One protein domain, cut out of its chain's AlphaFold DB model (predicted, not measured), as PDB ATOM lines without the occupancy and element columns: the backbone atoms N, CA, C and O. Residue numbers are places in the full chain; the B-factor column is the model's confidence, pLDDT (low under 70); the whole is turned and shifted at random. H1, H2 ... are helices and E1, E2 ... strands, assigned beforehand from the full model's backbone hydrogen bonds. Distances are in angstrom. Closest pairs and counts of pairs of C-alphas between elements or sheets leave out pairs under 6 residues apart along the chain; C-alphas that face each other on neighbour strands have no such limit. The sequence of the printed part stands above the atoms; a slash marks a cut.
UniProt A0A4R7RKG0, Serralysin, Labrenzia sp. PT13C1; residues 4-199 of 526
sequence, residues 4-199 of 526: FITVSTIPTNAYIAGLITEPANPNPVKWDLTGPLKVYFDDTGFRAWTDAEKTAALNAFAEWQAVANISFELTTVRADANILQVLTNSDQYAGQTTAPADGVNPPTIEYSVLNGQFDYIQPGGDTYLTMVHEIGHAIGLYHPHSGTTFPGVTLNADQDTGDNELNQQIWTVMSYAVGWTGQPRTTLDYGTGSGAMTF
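AT A GLANCE: This is residues 4 to 199 of the 526 residues of the protein "Serralysin" of Labrenzia sp. PT13C1 (UniProt A0A4R7RKG0). Little regular structure: H2 and H3 cover one face of mixed sheet E4-E3-E5-E7-E6; H1, antiparallel E1-E2 and loops 139 to 199 lie beside. Of 196 printed residues, 66 are in named elements, class mixed: E1-H1-E2-E3-H2-E4-E5-E6-E7-H3. It is compact, radius of gyration of the C-alphas 16.1 A, spanning 44 by 42 by 29 A.

HOW THE PARTS SIT: E3, residues 37 to 42, H2, 51 to 67, and parallel E4, 72 to 74, form a right-handed strand-helix-strand unit; N 39 and O 73 are 2.8 A apart. H2 touches H3, 126 to 138, at a steep tilt of 55 degrees, closest at C-alphas 60 and 132, 5.0 A. H2 has 11 of 13 O i to N i+4 pairs within hydrogen-bond range.

IN THESE COORDINATES: E1, residues 4 to 6, begins at (197.443, 172.987, 190.788); H1 is 14 to 20, E2 29 to 31, E5 83 to 88, E6 95 to 97, E7 108 to 112; H3 ends at (203.874, 165.786, 186.912).

THE WHOLE: The printed part has no cut, link E7-H3 is long, pLDDT is under 70 at 24 to 25.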
ATOM      1  N   PHE A   4     196.831 172.127 191.789       89.88
ATOM      2  CA  PHE A   4     197.443 172.987 190.788       89.88
ATOM      3  C   PHE A   4     196.772 174.351 190.743       89.88
ATOM      4  O   PHE A   4     195.548 174.470 190.810       89.88
ATOM      5  N   ILE A   5     197.591 175.377 190.554       90.56
ATOM      6  CA  ILE A   5     197.166 176.749 190.328       90.56
ATOM      7  C   ILE A   5     197.711 177.252 188.996       90.56
ATOM      8  O   ILE A   5     198.807 176.891 188.565       90.56
ATOM      9  N   THR A   6     196.933 178.113 188.349       89.62
ATOM     10  CA  THR A   6     197.356 178.806 187.134       89.62
ATOM     11  C   THR A   6     198.322 179.933 187.482       89.62
ATOM     12  O   THR A   6     198.047 180.762 188.352       89.62
ATOM     13  N   VAL A   7     199.435 180.001 186.764       87.62
ATOM     14  CA  VAL A   7     200.379 181.113 186.808       87.62
ATOM     15  C   VAL A   7     199.861 182.211 185.881       87.62
ATOM     16  O   VAL A   7     199.628 181.992 184.697       87.62
ATOM     17  N   SER A   8     199.649 183.410 186.422       79.94
ATOM     18  CA  SER A   8     199.017 184.525 185.698       79.94
ATOM     19  C   SER A   8     199.893 185.172 184.621       79.94
ATOM     20  O   SER A   8     199.409 186.004 183.858       79.94
ATOM     21  N   THR A   9     201.186 184.856 184.596       84.62
ATOM     22  CA  THR A   9     202.175 185.446 183.692       84.62
ATOM     23  C   THR A   9     202.872 184.358 182.899       84.62
ATOM     24  O   THR A   9     203.399 183.410 183.475       84.62
ATOM     25  N   ILE A  10     202.899 184.539 181.582       81.81
ATOM     26  CA  ILE A  10     203.682 183.722 180.660       81.81
ATOM     27  C   ILE A  10     205.076 184.360 180.557       81.81
ATOM     28  O   ILE A  10     205.159 185.582 180.375       81.81
ATOM     29  N   PRO A  11     206.167 183.591 180.688       86.56
ATOM     30  CA  PRO A  11     207.516 184.108 180.504       86.56
ATOM     31  C   PRO A  11     207.723 184.592 179.067       86.56
ATOM     32  O   PRO A  11     207.214 184.013 178.112       86.56
ATOM     33  N   THR A  12     208.498 185.662 178.905       90.19
ATOM     34  CA  THR A  12     208.834 186.213 177.582       90.19
ATOM     35  C   THR A  12     209.940 185.432 176.876       90.19
ATOM     36  O   THR A  12     210.074 185.537 175.661       90.19
ATOM     37  N   ASN A  13     210.744 184.672 177.624       95.38
ATOM     38  CA  ASN A  13     211.774 183.812 177.061       95.38
ATOM     39  C   ASN A  13     211.124 182.596 176.379       95.38
ATOM     40  O   ASN A  13     210.361 181.869 177.015       95.38
ATOM     41  N   ALA A  14     211.434 182.379 175.099       95.12
ATOM     42  CA  ALA A  14     210.789 181.356 174.277       95.12
ATOM     43  C   ALA A  14     211.091 179.919 174.731       95.12
ATOM     44  O   ALA A  14     210.205 179.073 174.655       95.12
ATOM     45  N   TYR A  15     212.295 179.646 175.243       97.00
ATOM     46  CA  TYR A  15     212.665 178.312 175.727       97.00
ATOM     47  C   TYR A  15     211.949 177.981 177.040       97.00
ATOM     48  O   TYR A  15     211.382 176.905 177.184       97.00
ATOM     49  N   ILE A  16     211.868 178.937 177.973       96.75
ATOM     50  CA  ILE A  16     211.087 178.746 179.207       96.75
ATOM     51  C   ILE A  16     209.602 178.585 178.864       96.75
ATOM     52  O   ILE A  16     208.964 177.638 179.316       96.75
ATOM     53  N   ALA A  17     209.048 179.484 178.041       94.31
ATOM     54  CA  ALA A  17     207.648 179.421 177.633       94.31
ATOM     55  C   ALA A  17     207.319 178.095 176.938       94.31
ATOM     56  O   ALA A  17     206.258 177.530 177.203       94.31
ATOM     57  N   GLY A  18     208.225 177.582 176.104       94.75
ATOM     58  CA  GLY A  18     208.015 176.327 175.399       94.75
ATOM     59  C   GLY A  18     207.999 175.086 176.290       94.75
ATOM     60  O   GLY A  18     207.407 174.086 175.906       94.75
ATOM     61  N   LEU A  19     208.568 175.153 177.497       95.81
ATOM     62  CA  LEU A  19     208.494 174.053 178.462       95.81
ATOM     63  C   LEU A  19     207.347 174.175 179.461       95.81
ATOM     64  O   LEU A  19     207.026 173.180 180.090       95.81
ATOM     65  N   ILE A  20     206.728 175.343 179.653       93.50
ATOM     66  CA  ILE A  20     205.693 175.509 180.698       93.50
ATOM     67  C   ILE A  20     204.314 175.887 180.159       93.50
ATOM     68  O   ILE A  20     203.367 176.034 180.934       93.50
ATOM     69  N   THR A  21     204.188 176.077 178.846       88.75
ATOM     70  CA  THR A  21     202.908 176.397 178.213       88.75
ATOM     71  C   THR A  21     202.220 175.125 177.750       88.75
ATOM     72  O   THR A  21     202.751 174.379 176.932       88.75
ATOM     73  N   GLU A  22     200.995 174.913 178.218       76.75
ATOM     74  CA  GLU A  22     200.186 173.780 177.792       76.75
ATOM     75  C   GLU A  22     199.710 173.951 176.331       76.75
ATOM     76  O   GLU A  22     199.314 175.049 175.923       76.75
ATOM     77  N   PRO A  23     199.633 172.869 175.533       72.31
ATOM     78  CA  PRO A  23     199.132 172.930 174.161       72.31
ATOM     79  C   PRO A  23     197.707 173.470 173.979       72.31
ATOM     80  O   PRO A  23     197.398 174.028 172.925       72.31
ATOM     81  N   ALA A  24     196.835 173.316 174.981       69.19
ATOM     82  CA  ALA A  24     195.435 173.741 174.919       69.19
ATOM     83  C   ALA A  24     195.132 175.038 175.696       69.19
ATOM     84  O   ALA A  24     194.066 175.631 175.496       69.19
ATOM     85  N   ASN A  25     196.050 175.505 176.549       69.94
ATOM     86  CA  ASN A  25     195.880 176.696 177.377       69.94
ATOM     87  C   ASN A  25     197.213 177.440 177.515       69.94
ATOM     88  O   ASN A  25     198.178 176.898 178.045       69.94
ATOM     89  N   PRO A  26     197.284 178.717 177.115       71.31
ATOM     90  CA  PRO A  26     198.546 179.437 177.138       71.31
ATOM     91  C   PRO A  26     199.052 179.752 178.557       71.31
ATOM     92  O   PRO A  26     200.179 180.213 178.693       71.31
ATOM     93  N   ASN A  27     198.253 179.561 179.613       85.00
ATOM     94  CA  ASN A  27     198.686 179.890 180.970       85.00
ATOM     95  C   ASN A  27     199.376 178.695 181.651       85.00
ATOM     96  O   ASN A  27     198.737 177.649 181.790       85.00
ATOM     97  N   PRO A  28     200.614 178.857 182.160       89.38
ATOM     98  CA  PRO A  28     201.315 177.794 182.867       89.38
ATOM     99  C   PRO A  28     200.569 177.348 184.125       89.38
ATOM    100  O   PRO A  28     199.830 178.121 184.742       89.38
ATOM    101  N   VAL A  29     200.809 176.111 184.548       90.56
ATOM    102  CA  VAL A  29     200.250 175.538 185.778       90.56
ATOM    103  C   VAL A  29     201.365 175.013 186.669       90.56
ATOM    104  O   VAL A  29     202.374 174.509 186.186       90.56
ATOM    105  N   LYS A  30     201.186 175.133 187.984       92.81
ATOM    106  CA  LYS A  30     202.132 174.619 188.980       92.81
ATOM    107  C   LYS A  30     201.427 174.161 190.244       92.81
ATOM    108  O   LYS A  30     200.301 174.581 190.498       92.81
ATOM    109  N   TRP A  31     202.099 173.363 191.065       94.31
ATOM    110  CA  TRP A  31     201.599 173.032 192.398       94.31
ATOM    111  C   TRP A  31     201.549 174.269 193.312       94.31
ATOM    112  O   TRP A  31     202.508 175.045 193.376       94.31
ATOM    113  N   ASP A  32     200.455 174.430 194.060       94.19
ATOM    114  CA  ASP A  32     200.378 175.348 195.202       94.19
ATOM    115  C   ASP A  32     201.035 174.699 196.425       94.19
ATOM    116  O   ASP A  32     200.421 173.919 197.161       94.19
ATOM    117  N   LEU A  33     202.337 174.954 196.578       94.75
ATOM    118  CA  LEU A  33     203.174 174.265 197.553       94.75
ATOM    119  C   LEU A  33     202.914 174.764 198.982       94.75
ATOM    120  O   LEU A  33     203.332 175.853 199.372       94.75
ATOM    121  N   THR A  34     202.302 173.912 199.805       93.50
ATOM    122  CA  THR A  34     202.175 174.092 201.265       93.50
ATOM    123  C   THR A  34     203.114 173.180 202.065       93.50
ATOM    124  O   THR A  34     203.128 173.221 203.294       93.50
ATOM    125  N   GLY A  35     203.858 172.313 201.377       95.25
ATOM    126  CA  GLY A  35     204.783 171.326 201.936       95.25
ATOM    127  C   GLY A  35     205.246 170.334 200.859       95.25
ATOM    128  O   GLY A  35     204.922 170.525 199.685       95.25
ATOM    129  N   PRO A  36     205.970 169.262 201.228       97.44
ATOM    130  CA  PRO A  36     206.401 168.246 200.271       97.44
ATOM    131  C   PRO A  36     205.225 167.589 199.537       97.44
ATOM    132  O   PRO A  36     204.182 167.302 200.134       97.44
ATOM    133  N   LEU A  37     205.393 167.336 198.241       97.44
ATOM    134  CA  LEU A  37     204.462 166.546 197.445       97.44
ATOM    135  C   LEU A  37     204.627 165.070 197.803       97.44
ATOM    136  O   LEU A  37     205.712 164.498 197.699       97.44
ATOM    137  N   LYS A  38     203.534 164.441 198.224       97.44
ATOM    138  CA  LYS A  38     203.518 163.029 198.586       97.44
ATOM    139  C   LYS A  38     203.483 162.154 197.337       97.44
ATOM    140  O   LYS A  38     202.544 162.243 196.547       97.44
ATOM    141  N   VAL A  39     204.458 161.270 197.196       97.88
ATOM    142  CA  VAL A  39     204.587 160.331 196.078       97.88
ATOM    143  C   VAL A  39     204.229 158.926 196.553       97.88
ATOM    144  O   VAL A  39     204.648 158.510 197.633       97.88
ATOM    145  N   TYR A  40     203.451 158.185 195.765       98.00
ATOM    146  CA  TYR A  40     203.029 156.820 196.088       98.00
ATOM    147  C   TYR A  40     203.290 155.858 194.928       98.00
ATOM    148  O   TYR A  40     202.872 156.113 193.799       98.00
ATOM    149  N   PHE A  41     203.929 154.726 195.227       98.25
ATOM    150  CA  PHE A  41     204.088 153.613 194.290       98.25
ATOM    151  C   PHE A  41     202.864 152.695 194.360       98.25
ATOM    152  O   PHE A  41     202.635 152.024 195.369       98.25
ATOM    153  N   ASP A  42     202.074 152.662 193.289       96.94
ATOM    154  CA  ASP A  42     200.937 151.762 193.147       96.94
ATOM    155  C   ASP A  42     201.401 150.378 192.677       96.94
ATOM    156  O   ASP A  42     201.566 150.108 191.487       96.94
ATOM    157  N   ASP A  43     201.585 149.476 193.644       96.06
ATOM    158  CA  ASP A  43     201.962 148.076 193.415       96.06
ATOM    159  C   ASP A  43     200.807 147.221 192.829       96.06
ATOM    160  O   ASP A  43     200.966 146.011 192.654       96.06
ATOM    161  N   THR A  44     199.642 147.815 192.524       94.38
ATOM    162  CA  THR A  44     198.477 147.119 191.933       94.38
ATOM    163  C   THR A  44     198.404 147.175 190.404       94.38
ATOM    164  O   THR A  44     197.452 146.643 189.832       94.38
ATOM    165  N   GLY A  45     199.396 147.793 189.749       93.75
ATOM    166  CA  GLY A  45     199.540 147.814 188.290       93.75
ATOM    167  C   GLY A  45     199.854 146.440 187.678       93.75
ATOM    168  O   GLY A  45     199.437 145.394 188.173       93.75
ATOM    169  N   PHE A  46     200.617 146.418 186.585       95.44
ATOM    170  CA  PHE A  46     201.012 145.174 185.910       95.44
ATOM    171  C   PHE A  46     201.778 144.217 186.837       95.44
ATOM    172  O   PHE A  46     201.534 143.010 186.834       95.44
ATOM    173  N   ARG A  47     202.688 144.763 187.650       95.50
ATOM    174  CA  ARG A  47     203.371 144.066 188.745       95.50
ATOM    175  C   ARG A  47     203.767 145.054 189.836       95.50
ATOM    176  O   ARG A  47     203.798 146.259 189.599       95.50
ATOM    177  N   ALA A  48     204.132 144.519 190.999       95.62
ATOM    178  CA  ALA A  48     204.763 145.310 192.043       95.62
ATOM    179  C   ALA A  48     206.125 145.848 191.577       95.62
ATOM    180  O   ALA A  48     206.859 145.189 190.824       95.62
ATOM    181  N   TRP A  49     206.455 147.033 192.071       97.06
ATOM    182  CA  TRP A  49     207.759 147.650 191.912       97.06
ATOM    183  C   TRP A  49     208.794 146.918 192.770       97.06
ATOM    184  O   TRP A  49     208.535 146.564 193.924       97.06
ATOM    185  N   THR A  50     209.991 146.730 192.231       96.75
ATOM    186  CA  THR A  50     211.147 146.267 193.002       96.75
ATOM    187  C   THR A  50     211.778 147.425 193.778       96.75
ATOM    188  O   THR A  50     211.604 148.592 193.429       96.75
ATOM    189  N   ASP A  51     212.559 147.120 194.817       97.06
ATOM    190  CA  ASP A  51     213.247 148.154 195.606       97.06
ATOM    191  C   ASP A  51     214.239 148.978 194.765       97.06
ATOM    192  O   ASP A  51     214.391 150.179 194.989       97.06
ATOM    193  N   ALA A  52     214.879 148.357 193.766       97.19
ATOM    194  CA  ALA A  52     215.795 149.040 192.852       97.19
ATOM    195  C   ALA A  52     215.063 150.067 191.973       97.19
ATOM    196  O   ALA A  52     215.526 151.194 191.831       97.19
ATOM    197  N   GLU A  53     213.890 149.708 191.450       97.62
ATOM    198  CA  GLU A  53     213.060 150.605 190.636       97.62
ATOM    199  C   GLU A  53     212.492 151.755 191.474       97.62
ATOM    200  O   GLU A  53     212.513 152.901 191.034       97.62
ATOM    201  N   LYS A  54     212.049 151.475 192.712       97.75
ATOM    202  CA  LYS A  54     211.618 152.521 193.658       97.75
ATOM    203  C   LYS A  54     212.757 153.491 193.961       97.75
ATOM    204  O   LYS A  54     212.532 154.694 194.007       97.75
ATOM    205  N   THR A  55     213.972 152.976 194.152       98.06
ATOM    206  CA  THR A  55     215.159 153.799 194.420       98.06
ATOM    207  C   THR A  55     215.505 154.682 193.223       98.06
ATOM    208  O   THR A  55     215.688 155.881 193.401       98.06
ATOM    209  N   ALA A  56     215.529 154.125 192.008       98.12
ATOM    210  CA  ALA A  56     215.788 154.890 190.788       98.12
ATOM    211  C   ALA A  56     214.757 156.011 190.578       98.12
ATOM    212  O   ALA A  56     215.135 157.160 190.375       98.12
ATOM    213  N   ALA A  57     213.465 155.711 190.733       98.06
ATOM    214  CA  ALA A  57     212.413 156.718 190.615       98.06
ATOM    215  C   ALA A  57     212.538 157.822 191.683       98.06
ATOM    216  O   ALA A  57     212.352 158.997 191.379       98.06
ATOM    217  N   LEU A  58     212.883 157.478 192.930       98.38
ATOM    218  CA  LEU A  58     213.119 158.474 193.983       98.38
ATOM    219  C   LEU A  58     214.355 159.343 193.708       98.38
ATOM    220  O   LEU A  58     214.318 160.529 194.030       98.38
ATOM    221  N   ASN A  59     215.405 158.794 193.092       98.25
ATOM    222  CA  ASN A  59     216.548 159.585 192.631       98.25
ATOM    223  C   ASN A  59     216.132 160.553 191.512       98.25
ATOM    224  O   ASN A  59     216.468 161.726 191.589       98.25
ATOM    225  N   ALA A  60     215.291 160.127 190.565       98.50
ATOM    226  CA  ALA A  60     214.766 161.021 189.530       98.50
ATOM    227  C   ALA A  60     213.929 162.184 190.112       98.50
ATOM    228  O   ALA A  60     214.008 163.313 189.632       98.50
ATOM    229  N   PHE A  61     213.173 161.963 191.199       98.62
ATOM    230  CA  PHE A  61     212.552 163.062 191.961       98.62
ATOM    231  C   PHE A  61     213.592 163.955 192.656       98.62
ATOM    232  O   PHE A  61     213.368 165.161 192.796       98.62
ATOM    233  N   ALA A  62     214.704 163.370 193.114       98.25
ATOM    234  CA  ALA A  62     215.796 164.086 193.763       98.25
ATOM    235  C   ALA A  62     216.447 165.120 192.821       98.25
ATOM    236  O   ALA A  62     216.735 166.225 193.279       98.25
ATOM    237  N   GLU A  63     216.577 164.807 191.527       98.19
ATOM    238  CA  GLU A  63     217.117 165.722 190.504       98.19
ATOM    239  C   GLU A  63     216.332 167.044 190.443       98.19
ATOM    240  O   GLU A  63     216.893 168.135 190.519       98.19
ATOM    241  N   TRP A  64     214.998 166.970 190.408       98.69
ATOM    242  CA  TRP A  64     214.143 168.162 190.342       98.69
ATOM    243  C   TRP A  64     214.173 168.999 191.621       98.69
ATOM    244  O   TRP A  64     214.165 170.231 191.572       98.69
ATOM    245  N   GLN A  65     214.198 168.350 192.788       97.81
ATOM    246  CA  GLN A  65     214.300 169.084 194.049       97.81
ATOM    247  C   GLN A  65     215.703 169.662 194.266       97.81
ATOM    248  O   GLN A  65     215.824 170.593 195.051       97.81
ATOM    249  N   ALA A  66     216.760 169.150 193.632       97.75
ATOM    250  CA  ALA A  66     218.100 169.721 193.773       97.75
ATOM    251  C   ALA A  66     218.158 171.154 193.217       97.75
ATOM    252  O   ALA A  66     218.803 172.018 193.805       97.75
ATOM    253  N   VAL A  67     217.398 171.432 192.155       98.56
ATOM    254  CA  VAL A  67     217.501 172.682 191.386       98.56
ATOM    255  C   VAL A  67     216.405 173.713 191.686       98.56
ATOM    256  O   VAL A  67     216.554 174.891 191.354       98.56
ATOM    257  N   ALA A  68     215.306 173.318 192.341       98.56
ATOM    258  CA  ALA A  68     214.168 174.201 192.616       98.56
ATOM    259  C   ALA A  68     213.521 173.989 193.994       98.56
ATOM    260  O   ALA A  68     213.673 172.952 194.641       98.56
ATOM    261  N   ASN A  69     212.748 174.974 194.466       98.06
ATOM    262  CA  ASN A  69     212.045 174.921 195.756       98.06
ATOM    263  C   ASN A  69     210.770 174.061 195.708       98.06
ATOM    264  O   ASN A  69     209.688 174.486 196.104       98.06
ATOM    265  N   ILE A  70     210.930 172.820 195.264       97.62
ATOM    266  CA  ILE A  70     209.945 171.743 195.296       97.62
ATOM    267  C   ILE A  70     210.545 170.560 196.060       97.62
ATOM    268  O   ILE A  70     211.750 170.327 196.012       97.62
ATOM    269  N   SER A  71     209.742 169.838 196.832       97.88
ATOM    270  CA  SER A  71     210.219 168.707 197.636       97.88
ATOM    271  C   SER A  71     209.251 167.550 197.521       97.88
ATOM    272  O   SER A  71     208.043 167.769 197.422       97.88
ATOM    273  N   PHE A  72     209.777 166.334 197.605       98.19
ATOM    274  CA  PHE A  72     208.993 165.113 197.488       98.19
ATOM    275  C   PHE A  72     209.153 164.248 198.737       98.19
ATOM    276  O   PHE A  72     210.223 164.183 199.339       98.19
ATOM    277  N   GLU A  73     208.076 163.584 199.137       97.69
ATOM    278  CA  GLU A  73     208.056 162.680 200.286       97.69
ATOM    279  C   GLU A  73     207.336 161.385 199.911       97.69
ATOM    280  O   GLU A  73     206.233 161.408 199.367       97.69
ATOM    281  N   LEU A  74     207.929 160.233 200.222       97.88
ATOM    282  CA  LEU A  74     207.267 158.949 200.016       97.88
ATOM    283  C   LEU A  74     206.114 158.774 201.017       97.88
ATOM    284  O   LEU A  74     206.318 158.841 202.227       97.88
ATOM    285  N   THR A  75     204.919 158.447 200.526       97.25
ATOM    286  CA  THR A  75     203.799 157.989 201.362       97.25
ATOM    287  C   THR A  75     203.508 156.511 201.122       97.25
ATOM    288  O   THR A  75     203.648 155.999 200.016       97.25
ATOM    289  N   THR A  76     203.056 155.810 202.162       96.06
ATOM    290  CA  THR A  76     202.521 154.438 202.067       96.06
ATOM    291  C   THR A  76     200.992 154.409 202.021       96.06
ATOM    292  O   THR A  76     200.388 153.347 201.859       96.06
ATOM    293  N   VAL A  77     200.346 155.572 202.144       96.12
ATOM    294  CA  VAL A  77     198.891 155.730 202.121       96.12
ATOM    295  C   VAL A  77     198.489 156.355 200.790       96.12
ATOM    296  O   VAL A  77     198.679 157.551 200.581       96.12
ATOM    297  N   ARG A  78     197.882 155.559 199.902       95.06
ATOM    298  CA  ARG A  78     197.446 156.008 198.565       95.06
ATOM    299  C   ARG A  78     196.557 157.255 198.602       95.06
ATOM    300  O   ARG A  78     196.689 158.120 197.751       95.06
ATOM    301  N   ALA A  79     195.661 157.354 199.587       94.25
ATOM    302  CA  ALA A  79     194.733 158.481 199.722       94.25
ATOM    303  C   ALA A  79     195.426 159.825 200.028       94.25
ATOM    304  O   ALA A  79     194.829 160.879 199.819       94.25
ATOM    305  N   ASP A  80     196.671 159.784 200.506       94.50
ATOM    306  CA  ASP A  80     197.464 160.970 200.813       94.50
ATOM    307  C   ASP A  80     198.307 161.444 199.619       94.50
ATOM    308  O   ASP A  80     198.896 162.521 199.695       94.50
ATOM    309  N   ALA A  81     198.415 160.642 198.557       95.56
ATOM    310  CA  ALA A  81     199.323 160.901 197.448       95.56
ATOM    311  C   ALA A  81     198.918 162.151 196.656       95.56
ATOM    312  O   ALA A  81     197.761 162.308 196.271       95.56
ATOM    313  N   ASN A  82     199.895 163.012 196.383       95.62
ATOM    314  CA  ASN A  82     199.799 164.062 195.375       95.62
ATOM    315  C   ASN A  82     200.131 163.521 193.983       95.62
ATOM    316  O   ASN A  82     199.527 163.969 193.021       95.62
ATOM    317  N   ILE A  83     201.059 162.564 193.886       96.56
ATOM    318  CA  ILE A  83     201.487 161.934 192.630       96.56
ATOM    319  C   ILE A  83     201.442 160.413 192.803       96.56
ATOM    320  O   ILE A  83     201.983 159.870 193.776       96.56
ATOM    321  N   LEU A  84     200.798 159.723 191.862       96.81
ATOM    322  CA  LEU A  84     200.797 158.264 191.770       96.81
ATOM    323  C   LEU A  84     201.807 157.801 190.721       96.81
ATOM    324  O   LEU A  84     201.947 158.431 189.679       96.81
ATOM    325  N   GLN A  85     202.464 156.674 190.977       97.69
ATOM    326  CA  GLN A  85     203.323 155.996 190.008       97.69
ATOM    327  C   GLN A  85     202.877 154.549 189.847       97.69
ATOM    328  O   GLN A  85     202.700 153.847 190.844       97.69
ATOM    329  N   VAL A  86     202.731 154.073 188.614       97.31
ATOM    330  CA  VAL A  86     202.259 152.712 188.332       97.31
ATOM    331  C   VAL A  86     203.037 152.080 187.180       97.31
ATOM    332  O   VAL A  86     203.379 152.742 186.204       97.31
ATOM    333  N   LEU A  87     203.306 150.777 187.294       97.75
ATOM    334  CA  LEU A  87     203.856 149.990 186.191       97.75
ATOM    335  C   LEU A  87     202.716 149.455 185.326       97.75
ATOM    336  O   LEU A  87     201.766 148.855 185.835       97.75
ATOM    337  N   THR A  88     202.826 149.621 184.017       96.56
ATOM    338  CA  THR A  88     201.858 149.156 183.017       96.56
ATOM    339  C   THR A  88     202.525 148.198 182.029       96.56
ATOM    340  O   THR A  88     203.721 147.934 182.107       96.56
ATOM    341  N   ASN A  89     201.756 147.624 181.108       95.00
ATOM    342  CA  ASN A  89     202.289 146.801 180.022       95.00
ATOM    343  C   ASN A  89     201.727 147.334 178.702       95.00
ATOM    344  O   ASN A  89     200.664 146.893 178.264       95.00
ATOM    345  N   SER A  90     202.420 148.323 178.135       93.25
ATOM    346  CA  SER A  90     202.011 149.082 176.950       93.25
ATOM    347  C   SER A  90     203.100 149.047 175.877       93.25
ATOM    348  O   SER A  90     204.283 149.186 176.173       93.25
ATOM    349  N   ASP A  91     202.716 148.871 174.620       92.19
ATOM    350  CA  ASP A  91     203.597 149.024 173.459       92.19
ATOM    351  C   ASP A  91     203.484 150.414 172.809       92.19
ATOM    352  O   ASP A  91     204.113 150.664 171.783       92.19
ATOM    353  N   GLN A  92     202.691 151.319 173.397       93.56
ATOM    354  CA  GLN A  92     202.424 152.654 172.850       93.56
ATOM    355  C   GLN A  92     203.357 153.735 173.398       93.56
ATOM    356  O   GLN A  92     203.536 154.760 172.749       93.56
ATOM    357  N   TYR A  93     203.929 153.522 174.583       93.81
ATOM    358  CA  TYR A  93     204.763 154.497 175.279       93.81
ATOM    359  C   TYR A  93     205.765 153.800 176.202       93.81
ATOM    360  O   TYR A  93     205.501 152.701 176.696       93.81
ATOM    361  N   ALA A  94     206.901 154.455 176.450       94.19
ATOM    362  CA  ALA A  94     207.840 154.069 177.506       94.19
ATOM    363  C   ALA A  94     207.396 154.638 178.864       94.19
ATOM    364  O   ALA A  94     207.359 153.919 179.863       94.19
ATOM    365  N   GLY A  95     206.969 155.900 178.867       96.50
ATOM    366  CA  GLY A  95     206.326 156.591 179.975       96.50
ATOM    367  C   GLY A  95     205.178 157.459 179.462       96.50
ATOM    368  O   GLY A  95     205.149 157.817 178.285       96.50
ATOM    369  N   GLN A  96     204.200 157.724 180.322       95.81
ATOM    370  CA  GLN A  96     203.240 158.805 180.123       95.81
ATOM    371  C   GLN A  96     202.756 159.328 181.471       95.81
ATOM    372  O   GLN A  96     202.638 158.574 182.441       95.81
ATOM    373  N   THR A  97     202.379 160.597 181.510       95.38
ATOM    374  CA  THR A  97     201.842 161.236 182.707       95.38
ATOM    375  C   THR A  97     200.548 161.939 182.359       95.38
ATOM    376  O   THR A  97     200.496 162.699 181.397       95.38
ATOM    377  N   THR A  98     199.499 161.723 183.158       88.56
ATOM    378  CA  THR A  98     198.317 162.594 183.091       88.56
ATOM    379  C   THR A  98     198.747 163.978 183.562       88.56
ATOM    380  O   THR A  98     198.974 164.173 184.763       88.56
ATOM    381  N   ALA A  99     198.929 164.905 182.629       77.50
ATOM    382  CA  ALA A  99     199.484 166.205 182.935       77.50
ATOM    383  C   ALA A  99     198.519 166.974 183.851       77.50
ATOM    384  O   ALA A  99     197.302 166.774 183.804       77.50
ATOM    385  N   PRO A 100     199.031 167.896 184.677       73.38
ATOM    386  CA  PRO A 100     198.214 168.673 185.604       73.38
ATOM    387  C   PRO A 100     197.006 169.364 184.968       73.38
ATOM    388  O   PRO A 100     195.947 169.500 185.584       73.38
ATOM    389  N   ALA A 101     197.170 169.806 183.724       72.81
ATOM    390  CA  ALA A 101     196.142 170.518 182.998       72.81
ATOM    391  C   ALA A 101     195.004 169.636 182.458       72.81
ATOM    392  O   ALA A 101     193.912 170.147 182.205       72.81
ATOM    393  N   ASP A 102     195.189 168.314 182.404       73.31
ATOM    394  CA  ASP A 102     194.143 167.370 181.991       73.31
ATOM    395  C   ASP A 102     192.988 167.288 183.013       73.31
ATOM    396  O   ASP A 102     191.953 166.663 182.765       73.31
ATOM    397  N   GLY A 103     193.149 167.906 184.193       73.06
ATOM    398  CA  GLY A 103     192.142 167.964 185.255       73.06
ATOM    399  C   GLY A 103     192.008 166.672 186.068       73.06
ATOM    400  O   GLY A 103     191.113 166.568 186.912       73.06
ATOM    401  N   VAL A 104     192.885 165.690 185.839       78.81
ATOM    402  CA  VAL A 104     192.927 164.416 186.567       78.81
ATOM    403  C   VAL A 104     193.806 164.566 187.808       78.81
ATOM    404  O   VAL A 104     195.002 164.808 187.706       78.81
ATOM    405  N   ASN A 105     193.208 164.396 188.993       79.81
ATOM    406  CA  ASN A 105     193.919 164.433 190.272       79.81
ATOM    407  C   ASN A 105     193.701 163.140 191.087       79.81
ATOM    408  O   ASN A 105     192.559 162.676 191.186       79.81
ATOM    409  N   PRO A 106     194.751 162.607 191.745       89.12
ATOM    410  CA  PRO A 106     196.159 163.001 191.587       89.12
ATOM    411  C   PRO A 106     196.694 162.649 190.180       89.12
ATOM    412  O   PRO A 106     196.244 161.644 189.617       89.12
ATOM    413  N   PRO A 107     197.655 163.417 189.620       92.75
ATOM    414  CA  PRO A 107     198.397 162.998 188.440       92.75
ATOM    415  C   PRO A 107     198.972 161.595 188.628       92.75
ATOM    416  O   PRO A 107     199.478 161.248 189.703       92.75
ATOM    417  N   THR A 108     198.873 160.785 187.582       95.69
ATOM    418  CA  THR A 108     199.415 159.432 187.543       95.69
ATOM    419  C   THR A 108     200.503 159.368 186.489       95.69
ATOM    420  O   THR A 108     200.254 159.674 185.324       95.69
ATOM    421  N   ILE A 109     201.691 158.962 186.924       97.62
ATOM    422  CA  ILE A 109     202.803 158.602 186.062       97.62
ATOM    423  C   ILE A 109     202.725 157.099 185.797       97.62
ATOM    424  O   ILE A 109     202.712 156.284 186.726       97.62
ATOM    425  N   GLU A 110     202.683 156.729 184.528       97.44
ATOM    426  CA  GLU A 110     202.667 155.352 184.067       97.44
ATOM    427  C   GLU A 110     203.978 155.026 183.362       97.44
ATOM    428  O   GLU A 110     204.323 155.656 182.369       97.44
ATOM    429  N   TYR A 111     204.668 153.986 183.822       97.81
ATOM    430  CA  TYR A 111     205.850 153.459 183.142       97.81
ATOM    431  C   TYR A 111     205.530 152.107 182.528       97.81
ATOM    432  O   TYR A 111     204.995 151.221 183.203       97.81
ATOM    433  N   SER A 112     205.845 151.931 181.250       96.56
ATOM    434  CA  SER A 112     205.663 150.644 180.598       96.56
ATOM    435  C   SER A 112     206.804 149.703 180.956       96.56
ATOM    436  O   SER A 112     207.973 149.987 180.715       96.56
ATOM    437  N   VAL A 113     206.447 148.535 181.484       94.81
ATOM    438  CA  VAL A 113     207.356 147.400 181.660       94.81
ATOM    439  C   VAL A 113     207.028 146.326 180.635       94.81
ATOM    440  O   VAL A 113     206.706 145.186 180.981       94.81
ATOM    441  N   LEU A 114     207.024 146.708 179.354       89.25
ATOM    442  CA  LEU A 114     206.663 145.821 178.251       89.25
ATOM    443  C   LEU A 114     207.452 144.505 178.340       89.25
ATOM    444  O   LEU A 114     208.670 144.488 178.507       89.25
ATOM    445  N   ASN A 115     206.747 143.374 178.259       83.69
ATOM    446  CA  ASN A 115     207.315 142.027 178.452       83.69
ATOM    447  C   ASN A 115     207.928 141.769 179.848       83.69
ATOM    448  O   ASN A 115     208.668 140.804 180.035       83.69
ATOM    449  N   GLY A 116     207.593 142.590 180.842       80.12
ATOM    450  CA  GLY A 116     208.048 142.483 182.226       80.12
ATOM    451  C   GLY A 116     209.418 143.098 182.515       80.12
ATOM    452  O   GLY A 116     209.861 143.000 183.660       80.12
ATOM    453  N   GLN A 117     210.073 143.724 181.533       82.12
ATOM    454  CA  GLN A 117     211.399 144.325 181.698       82.12
ATOM    455  C   GLN A 117     211.317 145.819 182.015       82.12
ATOM    456  O   GLN A 117     210.451 146.515 181.499       82.12
ATOM    457  N   PHE A 118     212.218 146.286 182.877       91.62
ATOM    458  CA  PHE A 118     212.385 147.697 183.234       91.62
ATOM    459  C   PHE A 118     213.879 147.956 183.461       91.62
ATOM    460  O   PHE A 118     214.345 148.171 184.577       91.62
ATOM    461  N   ASP A 119     214.647 147.764 182.387       92.19
ATOM    462  CA  ASP A 119     216.112 147.840 182.382       92.19
ATOM    463  C   ASP A 119     216.581 149.303 182.237       92.19
ATOM    464  O   ASP A 119     215.758 150.191 182.059       92.19
ATOM    465  N   TYR A 120     217.888 149.583 182.314       96.00
ATOM    466  CA  TYR A 120     218.466 150.931 182.090       96.00
ATOM    467  C   TYR A 120     217.984 152.026 183.065       96.00
ATOM    468  O   TYR A 120     217.876 153.199 182.716       96.00
ATOM    469  N   ILE A 121     217.695 151.635 184.309       96.81
ATOM    470  CA  ILE A 121     217.203 152.508 185.394       96.81
ATOM    471  C   ILE A 121     218.310 153.288 186.128       96.81
ATOM    472  O   ILE A 121     218.068 153.831 187.200       96.81
ATOM    473  N   GLN A 122     219.546 153.264 185.632       97.19
ATOM    474  CA  GLN A 122     220.651 154.043 186.203       97.19
ATOM    475  C   GLN A 122     220.792 155.371 185.445       97.19
ATOM    476  O   GLN A 122     220.408 155.406 184.274       97.19
ATOM    477  N   PRO A 123     221.361 156.427 186.062       95.69
ATOM    478  CA  PRO A 123     221.638 157.690 185.380       95.69
ATOM    479  C   PRO A 123     222.311 157.491 184.018       95.69
ATOM    480  O   PRO A 123     223.138 156.591 183.839       95.69
ATOM    481  N   GLY A 124     221.890 158.290 183.041       95.25
ATOM    482  CA  GLY A 124     222.306 158.176 181.648       95.25
ATOM    483  C   GLY A 124     221.625 157.051 180.859       95.25
ATOM    484  O   GLY A 124     221.727 157.042 179.631       95.25
ATOM    485  N   GLY A 125     220.888 156.143 181.500       96.31
ATOM    486  CA  GLY A 125     220.081 155.117 180.838       96.31
ATOM    487  C   GLY A 125     218.705 155.619 180.373       96.31
ATOM    488  O   GLY A 125     218.100 156.499 180.982       96.31
ATOM    489  N   ASP A 126     218.181 155.014 179.306       95.44
ATOM    490  CA  ASP A 126     216.938 155.420 178.623       95.44
ATOM    491  C   ASP A 126     215.698 155.410 179.541       95.44
ATOM    492  O   ASP A 126     214.861 156.317 179.510       95.44
ATOM    493  N   THR A 127     215.603 154.417 180.427       96.75
ATOM    494  CA  THR A 127     214.499 154.327 181.390       96.75
ATOM    495  C   THR A 127     214.637 155.355 182.505       96.75
ATOM    496  O   THR A 127     213.631 155.915 182.935       96.75
ATOM    497  N   TYR A 128     215.857 155.636 182.974       97.81
ATOM    498  CA  TYR A 128     216.069 156.680 183.977       97.81
ATOM    499  C   TYR A 128     215.714 158.063 183.424       97.81
ATOM    500  O   TYR A 128     214.965 158.797 184.063       97.81
ATOM    501  N   LEU A 129     216.146 158.376 182.199       97.31
ATOM    502  CA  LEU A 129     215.717 159.577 181.484       97.31
ATOM    503  C   LEU A 129     214.184 159.670 181.419       97.31
ATOM    504  O   LEU A 129     213.622 160.725 181.707       97.31
ATOM    505  N   THR A 130     213.504 158.568 181.082       97.56
ATOM    506  CA  THR A 130     212.031 158.518 181.057       97.56
ATOM    507  C   THR A 130     211.444 158.848 182.432       97.56
ATOM    508  O   THR A 130     210.476 159.596 182.519       97.56
ATOM    509  N   MET A 131     212.039 158.362 183.528       98.44
ATOM    510  CA  MET A 131     211.604 158.732 184.880       98.44
ATOM    511  C   MET A 131     211.722 160.236 185.131       98.44
ATOM    512  O   MET A 131     210.768 160.852 185.603       98.44
ATOM    513  N   VAL A 132     212.861 160.846 184.791       98.62
ATOM    514  CA  VAL A 132     213.066 162.294 184.961       98.62
ATOM    515  C   VAL A 132     212.060 163.086 184.113       98.62
ATOM    516  O   VAL A 132     211.439 164.019 184.626       98.62
ATOM    517  N   HIS A 133     211.845 162.673 182.860       98.38
ATOM    518  CA  HIS A 133     210.910 163.278 181.905       98.38
ATOM    519  C   HIS A 133     209.466 163.291 182.419       98.38
ATOM    520  O   HIS A 133     208.823 164.339 182.481       98.38
ATOM    521  N   GLU A 134     208.956 162.133 182.835       98.25
ATOM    522  CA  GLU A 134     207.574 162.009 183.295       98.25
ATOM    523  C   GLU A 134     207.321 162.771 184.603       98.25
ATOM    524  O   GLU A 134     206.263 163.375 184.803       98.25
ATOM    525  N   ILE A 135     208.320 162.827 185.486       98.38
ATOM    526  CA  ILE A 135     208.250 163.679 186.676       98.38
ATOM    527  C   ILE A 135     208.168 165.158 186.276       98.38
ATOM    528  O   ILE A 135     207.402 165.896 186.897       98.38
ATOM    529  N   GLY A 136     208.875 165.574 185.219       97.88
ATOM    530  CA  GLY A 136     208.755 166.905 184.618       97.88
ATOM    531  C   GLY A 136     207.303 167.253 184.277       97.88
ATOM    532  O   GLY A 136     206.791 168.289 184.712       97.88
ATOM    533  N   HIS A 137     206.585 166.352 183.602       96.38
ATOM    534  CA  HIS A 137     205.148 166.522 183.356       96.38
ATOM    535  C   HIS A 137     204.335 166.640 184.646       96.38
ATOM    536  O   HIS A 137     203.517 167.554 184.783       96.38
ATOM    537  N   ALA A 138     204.586 165.775 185.632       96.19
ATOM    538  CA  ALA A 138     203.874 165.786 186.912       96.19
ATOM    539  C   ALA A 138     204.078 167.080 187.725       96.19
ATOM    540  O   ALA A 138     203.314 167.347 188.658       96.19
ATOM    541  N   ILE A 139     205.082 167.894 187.387       96.00
ATOM    542  CA  ILE A 139     205.351 169.193 188.017       96.00
ATOM    543  C   ILE A 139     205.111 170.390 187.086       96.00
ATOM    544  O   ILE A 139     205.390 171.520 187.485       96.00
ATOM    545  N   GLY A 140     204.518 170.173 185.911       93.88
ATOM    546  CA  GLY A 140     204.004 171.238 185.042       93.88
ATOM    547  C   GLY A 140     204.862 171.576 183.824       93.88
ATOM    548  O   GLY A 140     204.652 172.640 183.242       93.88
ATOM    549  N   LEU A 141     205.806 170.711 183.441       95.50
ATOM    550  CA  LEU A 141     206.568 170.866 182.204       95.50
ATOM    551  C   LEU A 141     205.890 170.140 181.030       95.50
ATOM    552  O   LEU A 141     205.144 169.177 181.210       95.50
ATOM    553  N   TYR A 142     206.168 170.591 179.814       94.75
ATOM    554  CA  TYR A 142     205.617 170.091 178.558       94.75
ATOM    555  C   TYR A 142     206.718 169.902 177.522       94.75
ATOM    556  O   TYR A 142     207.839 170.387 177.674       94.75
ATOM    557  N   HIS A 143     206.388 169.178 176.457       95.81
ATOM    558  CA  HIS A 143     207.325 168.968 175.367       95.81
ATOM    559  C   HIS A 143     207.584 170.259 174.582       95.81
ATOM    560  O   HIS A 143     206.629 170.943 174.216       95.81
ATOM    561  N   PRO A 144     208.836 170.519 174.175       96.12
ATOM    562  CA  PRO A 144     209.218 171.698 173.389       96.12
ATOM    563  C   PRO A 144     208.703 171.686 171.938       96.12
ATOM    564  O   PRO A 144     208.860 172.670 171.215       96.12
ATOM    565  N   HIS A 145     208.105 170.578 171.487       94.19
ATOM    566  CA  HIS A 145     207.450 170.439 170.180       94.19
ATOM    567  C   HIS A 145     205.915 170.507 170.270       94.19
ATOM    568  O   HIS A 145     205.234 170.387 169.249       94.19
ATOM    569  N   SER A 146     205.370 170.729 171.468       86.88
ATOM    570  CA  SER A 146     203.936 170.789 171.748       86.88
ATOM    571  C   SER A 146     203.557 172.173 172.282       86.88
ATOM    572  O   SER A 146     204.320 172.808 172.995       86.88
ATOM    573  N   GLY A 147     202.365 172.673 171.942       84.38
ATOM    574  CA  GLY A 147     201.909 173.989 172.407       84.38
ATOM    575  C   GLY A 147     202.758 175.153 171.899       84.38
ATOM    576  O   GLY A 147     202.859 175.348 170.687       84.38
ATOM    577  N   THR A 148     203.317 175.955 172.812       91.00
ATOM    578  CA  THR A 148     204.356 176.927 172.441       91.00
ATOM    579  C   THR A 148     205.622 176.143 172.135       91.00
ATOM    580  O   THR A 148     206.183 175.522 173.026       91.00
ATOM    581  N   THR A 149     206.085 176.158 170.891       94.69
ATOM    582  CA  THR A 149     207.283 175.403 170.526       94.69
ATOM    583  C   THR A 149     208.564 176.177 170.822       94.69
ATOM    584  O   THR A 149     208.571 177.411 170.886       94.69
ATOM    585  N   PHE A 150     209.669 175.448 170.977       96.94
ATOM    586  CA  PHE A 150     211.003 176.046 170.958       96.94
ATOM    587  C   PHE A 150     211.260 176.778 169.630       96.94
ATOM    588  O   PHE A 150     210.691 176.405 168.597       96.94
ATOM    589  N   PRO A 151     212.131 177.805 169.622       97.25
ATOM    590  CA  PRO A 151     212.575 178.458 168.394       97.25
ATOM    591  C   PRO A 151     212.998 177.452 167.313       97.25
ATOM    592  O   PRO A 151     213.751 176.514 167.571       97.25
ATOM    593  N   GLY A 152     212.464 177.626 166.104       96.62
ATOM    594  CA  GLY A 152     212.727 176.757 164.953       96.62
ATOM    595  C   GLY A 152     212.010 175.401 164.959       96.62
ATOM    596  O   GLY A 152     211.950 174.774 163.908       96.62
ATOM    597  N   VAL A 153     211.417 174.963 166.077       97.38
ATOM    598  CA  VAL A 153     210.728 173.666 166.158       97.38
ATOM    599  C   VAL A 153     209.339 173.744 165.533       97.38
ATOM    600  O   VAL A 153     208.495 174.566 165.910       97.38
ATOM    601  N   THR A 154     209.074 172.836 164.596       96.12
ATOM    602  CA  THR A 154     207.757 172.650 163.987       96.12
ATOM    603  C   THR A 154     206.794 171.973 164.970       96.12
ATOM    604  O   THR A 154     207.117 170.954 165.576       96.12
ATOM    605  N   LEU A 155     205.575 172.506 165.106       93.62
ATOM    606  CA  LEU A 155     204.543 171.941 165.986       93.62
ATOM    607  C   LEU A 155     204.253 170.464 165.655       93.62
ATOM    608  O   LEU A 155     203.931 170.138 164.510       93.62
ATOM    609  N   ASN A 156     204.299 169.605 166.679       90.31
ATOM    610  CA  ASN A 156     204.155 168.144 166.616       90.31
ATOM    611  C   ASN A 156     205.226 167.432 165.765       90.31
ATOM    612  O   ASN A 156     204.980 166.345 165.238       90.31
ATOM    613  N   ALA A 157     206.388 168.059 165.559       93.69
ATOM    614  CA  ALA A 157     207.539 167.420 164.936       93.69
ATOM    615  C   ALA A 157     208.521 166.944 166.013       93.69
ATOM    616  O   ALA A 157     209.502 167.603 166.339       93.69
ATOM    617  N   ASP A 158     208.249 165.758 166.542       91.50
ATOM    618  CA  ASP A 158     208.901 165.155 167.710       91.50
ATOM    619  C   ASP A 158     210.437 165.042 167.623       91.50
ATOM    620  O   ASP A 158     211.122 165.011 168.638       91.50
ATOM    621  N   GLN A 159     210.992 164.971 166.412       94.81
ATOM    622  CA  GLN A 159     212.434 164.812 166.161       94.81
ATOM    623  C   GLN A 159     213.090 166.084 165.592       94.81
ATOM    624  O   GLN A 159     214.254 166.051 165.198       94.81
ATOM    625  N   ASP A 160     212.344 167.184 165.473       96.50
ATOM    626  CA  ASP A 160     212.856 168.454 164.954       96.50
ATOM    627  C   ASP A 160     213.744 169.126 166.005       96.50
ATOM    628  O   ASP A 160     213.265 169.520 167.068       96.50
ATOM    629  N   THR A 161     215.041 169.255 165.722       96.38
ATOM    630  CA  THR A 161     216.020 169.799 166.672       96.38
ATOM    631  C   THR A 161     215.946 171.322 166.815       96.38
ATOM    632  O   THR A 161     216.555 171.870 167.735       96.38
ATOM    633  N   GLY A 162     215.163 172.010 165.977       96.75
ATOM    634  CA  GLY A 162     214.944 173.453 166.061       96.75
ATOM    635  C   GLY A 162     216.179 174.301 165.743       96.75
ATOM    636  O   GLY A 162     217.197 173.823 165.234       96.75
ATOM    637  N   ASP A 163     216.088 175.597 166.040       97.06
ATOM    638  CA  ASP A 163     217.176 176.540 165.782       97.06
ATOM    639  C   ASP A 163     218.404 176.189 166.635       97.06
ATOM    640  O   ASP A 163     218.307 175.999 167.849       97.06
ATOM    641  N   ASN A 164     219.579 176.141 165.997       96.31
ATOM    642  CA  ASN A 164     220.860 175.784 166.630       96.31
ATOM    643  C   ASN A 164     220.850 174.406 167.321       96.31
ATOM    644  O   ASN A 164     221.678 174.145 168.189       96.31
ATOM    645  N   GLU A 165     219.918 173.531 166.931       96.62
ATOM    646  CA  GLU A 165     219.755 172.184 167.480       96.62
ATOM    647  C   GLU A 165     219.454 172.161 168.997       96.62
ATOM    648  O   GLU A 165     219.843 171.234 169.711       96.62
ATOM    649  N   LEU A 166     218.765 173.183 169.513       97.19
ATOM    650  CA  LEU A 166     218.500 173.351 170.948       97.19
ATOM    651  C   LEU A 166     217.295 172.554 171.479       97.19
ATOM    652  O   LEU A 166     217.053 172.538 172.684       97.19
ATOM    653  N   ASN A 167     216.561 171.850 170.616       97.50
ATOM    654  CA  ASN A 167     215.573 170.847 171.010       97.50
ATOM    655  C   ASN A 167     216.188 169.438 170.947       97.50
ATOM    656  O   ASN A 167     215.928 168.687 170.013       97.50
ATOM    657  N   GLN A 168     217.026 169.101 171.929       96.62
ATOM    658  CA  GLN A 168     217.627 167.773 172.128       96.62
ATOM    659  C   GLN A 168     217.658 167.441 173.625       96.62
ATOM    660  O   GLN A 168     217.666 168.347 174.462       96.62
ATOM    661  N   GLN A 169     217.723 166.152 173.967       94.75
ATOM    662  CA  GLN A 169     217.661 165.678 175.357       94.75
ATOM    663  C   GLN A 169     218.762 166.214 176.269       94.75
ATOM    664  O   GLN A 169     218.551 166.300 177.472       94.75
ATOM    665  N   ILE A 170     219.914 166.600 175.717       94.88
ATOM    666  CA  ILE A 170     220.999 167.204 176.503       94.88
ATOM    667  C   ILE A 170     220.734 168.665 176.899       94.88
ATOM    668  O   ILE A 170     221.438 169.210 177.741       94.88
ATOM    669  N   TRP A 171     219.736 169.313 176.295       97.75
ATOM    670  CA  TRP A 171     219.342 170.687 176.620       97.75
ATOM    671  C   TRP A 171     218.066 170.729 177.460       97.75
ATOM    672  O   TRP A 171     217.906 171.602 178.315       97.75
ATOM    673  N   THR A 172     217.161 169.780 177.207       98.19
ATOM    674  CA  THR A 172     215.942 169.536 177.980       98.19
ATOM    675  C   THR A 172     215.555 168.065 177.891       98.19
ATOM    676  O   THR A 172     215.355 167.541 176.791       98.19
ATOM    677  N   VAL A 173     215.363 167.398 179.030       97.88
ATOM    678  CA  VAL A 173     214.868 166.012 179.059       97.88
ATOM    679  C   VAL A 173     213.467 165.887 178.475       97.88
ATOM    680  O   VAL A 173     213.074 164.790 178.094       97.88
ATOM    681  N   MET A 174     212.725 166.993 178.348       97.75
ATOM    682  CA  MET A 174     211.396 167.028 177.735       97.75
ATOM    683  C   MET A 174     211.434 166.836 176.210       97.75
ATOM    684  O   MET A 174     210.388 166.667 175.586       97.75
ATOM    685  N   SER A 175     212.610 166.858 175.579       97.00
ATOM    686  CA  SER A 175     212.746 166.601 174.145       97.00
ATOM    687  C   SER A 175     212.611 165.115 173.787       97.00
ATOM    688  O   SER A 175     213.072 164.225 174.502       97.00
ATOM    689  N   TYR A 176     212.041 164.849 172.612       95.19
ATOM    690  CA  TYR A 176     212.039 163.523 171.985       95.19
ATOM    691  C   TYR A 176     213.231 163.308 171.039       95.19
ATOM    692  O   TYR A 176     213.464 162.176 170.609       95.19
ATOM    693  N   ALA A 177     214.018 164.346 170.737       94.06
ATOM    694  CA  ALA A 177     215.258 164.205 169.984       94.06
ATOM    695  C   ALA A 177     216.373 163.702 170.916       94.06
ATOM    696  O   ALA A 177     216.882 164.426 171.776       94.06
ATOM    697  N   VAL A 178     216.706 162.420 170.770       86.19
ATOM    698  CA  VAL A 178     217.560 161.680 171.706       86.19
ATOM    699  C   VAL A 178     219.041 162.035 171.568       86.19
ATOM    700  O   VAL A 178     219.579 162.078 170.462       86.19
ATOM    701  N   GLY A 179     219.723 162.155 172.711       84.69
ATOM    702  CA  GLY A 179     221.171 162.364 172.785       84.69
ATOM    703  C   GLY A 179     221.607 163.753 172.317       84.69
ATOM    704  O   GLY A 179     220.860 164.722 172.436       84.69
ATOM    705  N   TRP A 180     222.838 163.842 171.811       91.94
ATOM    706  CA  TRP A 180     223.417 165.058 171.245       91.94
ATOM    707  C   TRP A 180     224.008 164.772 169.870       91.94
ATOM    708  O   TRP A 180     224.798 163.848 169.709       91.94
ATOM    709  N   THR A 181     223.676 165.591 168.877       90.44
ATOM    710  CA  THR A 181     224.169 165.435 167.500       90.44
ATOM    711  C   THR A 181     225.699 165.492 167.412       90.44
ATOM    712  O   THR A 181     226.287 164.803 166.578       90.44
ATOM    713  N   GLY A 182     226.359 166.248 168.301       88.44
ATOM    714  CA  GLY A 182     227.823 166.317 168.374       88.44
ATOM    715  C   GLY A 182     228.488 165.025 168.860       88.44
ATOM    716  O   GLY A 182     229.602 164.723 168.437       88.44
ATOM    717  N   GLN A 183     227.790 164.232 169.677       92.31
ATOM    718  CA  GLN A 183     228.237 162.917 170.137       92.31
ATOM    719  C   GLN A 183     227.017 161.987 170.291       92.31
ATOM    720  O   GLN A 183     226.473 161.843 171.391       92.31
ATOM    721  N   PRO A 184     226.543 161.384 169.179       89.56
ATOM    722  CA  PRO A 184     225.303 160.618 169.171       89.56
ATOM    723  C   PRO A 184     225.368 159.390 170.072       89.56
ATOM    724  O   PRO A 184     226.368 158.673 170.097       89.56
ATOM    725  N   ARG A 185     224.251 159.109 170.745       90.50
ATOM    726  CA  ARG A 185     224.097 157.929 171.598       90.50
ATOM    727  C   ARG A 185     224.171 156.634 170.785       90.50
ATOM    728  O   ARG A 185     223.536 156.532 169.731       90.50
ATOM    729  N   THR A 186     224.847 155.608 171.304       91.06
ATOM    730  CA  THR A 186     224.971 154.299 170.625       91.06
ATOM    731  C   THR A 186     224.261 153.129 171.318       91.06
ATOM    732  O   THR A 186     224.094 152.070 170.708       91.06
ATOM    733  N   THR A 187     223.789 153.299 172.555       94.06
ATOM    734  CA  THR A 187     223.110 152.260 173.358       94.06
ATOM    735  C   THR A 187     221.958 152.838 174.189       94.06
ATOM    736  O   THR A 187     221.785 154.044 174.241       94.06
ATOM    737  N   LEU A 188     221.149 151.994 174.837       94.25
ATOM    738  CA  LEU A 188     220.115 152.428 175.794       94.25
ATOM    739  C   LEU A 188     220.631 152.526 177.240       94.25
ATOM    740  O   LEU A 188     219.931 153.031 178.110       94.25
ATOM    741  N   ASP A 189     221.829 152.008 177.504       95.31
ATOM    742  CA  ASP A 189     222.357 151.803 178.859       95.31
ATOM    743  C   ASP A 189     223.035 153.040 179.473       95.31
ATOM    744  O   ASP A 189     223.177 153.133 180.691       95.31
ATOM    745  N   TYR A 190     223.467 153.977 178.632       95.62
ATOM    746  CA  TYR A 190     224.145 155.216 179.009       95.62
ATOM    747  C   TYR A 190     224.002 156.258 177.884       95.62
ATOM    748  O   TYR A 190     223.499 155.945 176.800       95.62
ATOM    749  N   GLY A 191     224.455 157.489 178.130       95.31
ATOM    750  CA  GLY A 191     224.536 158.541 177.111       95.31
ATOM    751  C   GLY A 191     223.287 159.390 176.904       95.31
ATOM    752  O   GLY A 191     223.209 160.139 175.929       95.31
ATOM    753  N   THR A 192     222.312 159.300 177.809       95.44
ATOM    754  CA  THR A 192     221.157 160.213 177.874       95.44
ATOM    755  C   THR A 192     221.320 161.275 178.965       95.44
ATOM    756  O   THR A 192     222.333 161.290 179.663       95.44
ATOM    757  N   GLY A 193     220.342 162.179 179.092       95.00
ATOM    758  CA  GLY A 193     220.264 163.103 180.223       95.00
ATOM    759  C   GLY A 193     220.123 162.347 181.549       95.00
ATOM    760  O   GLY A 193     219.274 161.464 181.683       95.00
ATOM    761  N   SER A 194     220.970 162.688 182.511       94.56
ATOM    762  CA  SER A 194     221.044 162.077 183.841       94.56
ATOM    763  C   SER A 194     220.249 162.850 184.901       94.56
ATOM    764  O   SER A 194     220.115 162.369 186.020       94.56
ATOM    765  N   GLY A 195     219.650 163.988 184.549       96.44
ATOM    766  CA  GLY A 195     218.849 164.816 185.446       96.44
ATOM    767  C   GLY A 195     218.145 165.942 184.695       96.44
ATOM    768  O   GLY A 195     218.054 165.909 183.468       96.44
ATOM    769  N   ALA A 196     217.620 166.929 185.423       98.06
ATOM    770  CA  ALA A 196     217.074 168.133 184.798       98.06
ATOM    771  C   ALA A 196     218.192 168.876 184.045       98.06
ATOM    772  O   ALA A 196     219.222 169.197 184.634       98.06
ATOM    773  N   MET A 197     217.992 169.162 182.757       98.38
ATOM    774  CA  MET A 197     218.979 169.852 181.925       98.38
ATOM    775  C   MET A 197     218.757 171.370 181.931       98.38
ATOM    776  O   MET A 197     217.784 171.870 182.492       98.38
ATOM    777  N   THR A 198     219.648 172.138 181.300       98.25
ATOM    778  CA  THR A 198     219.670 173.611 181.338       98.25
ATOM    779  C   THR A 198     218.298 174.284 181.215       98.25
ATOM    780  O   THR A 198     217.949 175.134 182.041       98.25
ATOM    781  N   PHE A 199     217.513 173.946 180.186       98.75
ATOM    782  CA  PHE A 199     216.207 174.582 179.989       98.75
ATOM    783  C   PHE A 199     215.167 174.079 180.990       98.75
ATOM    784  O   PHE A 199     214.314 174.861 181.415       98.75
TER     785      PHE A 199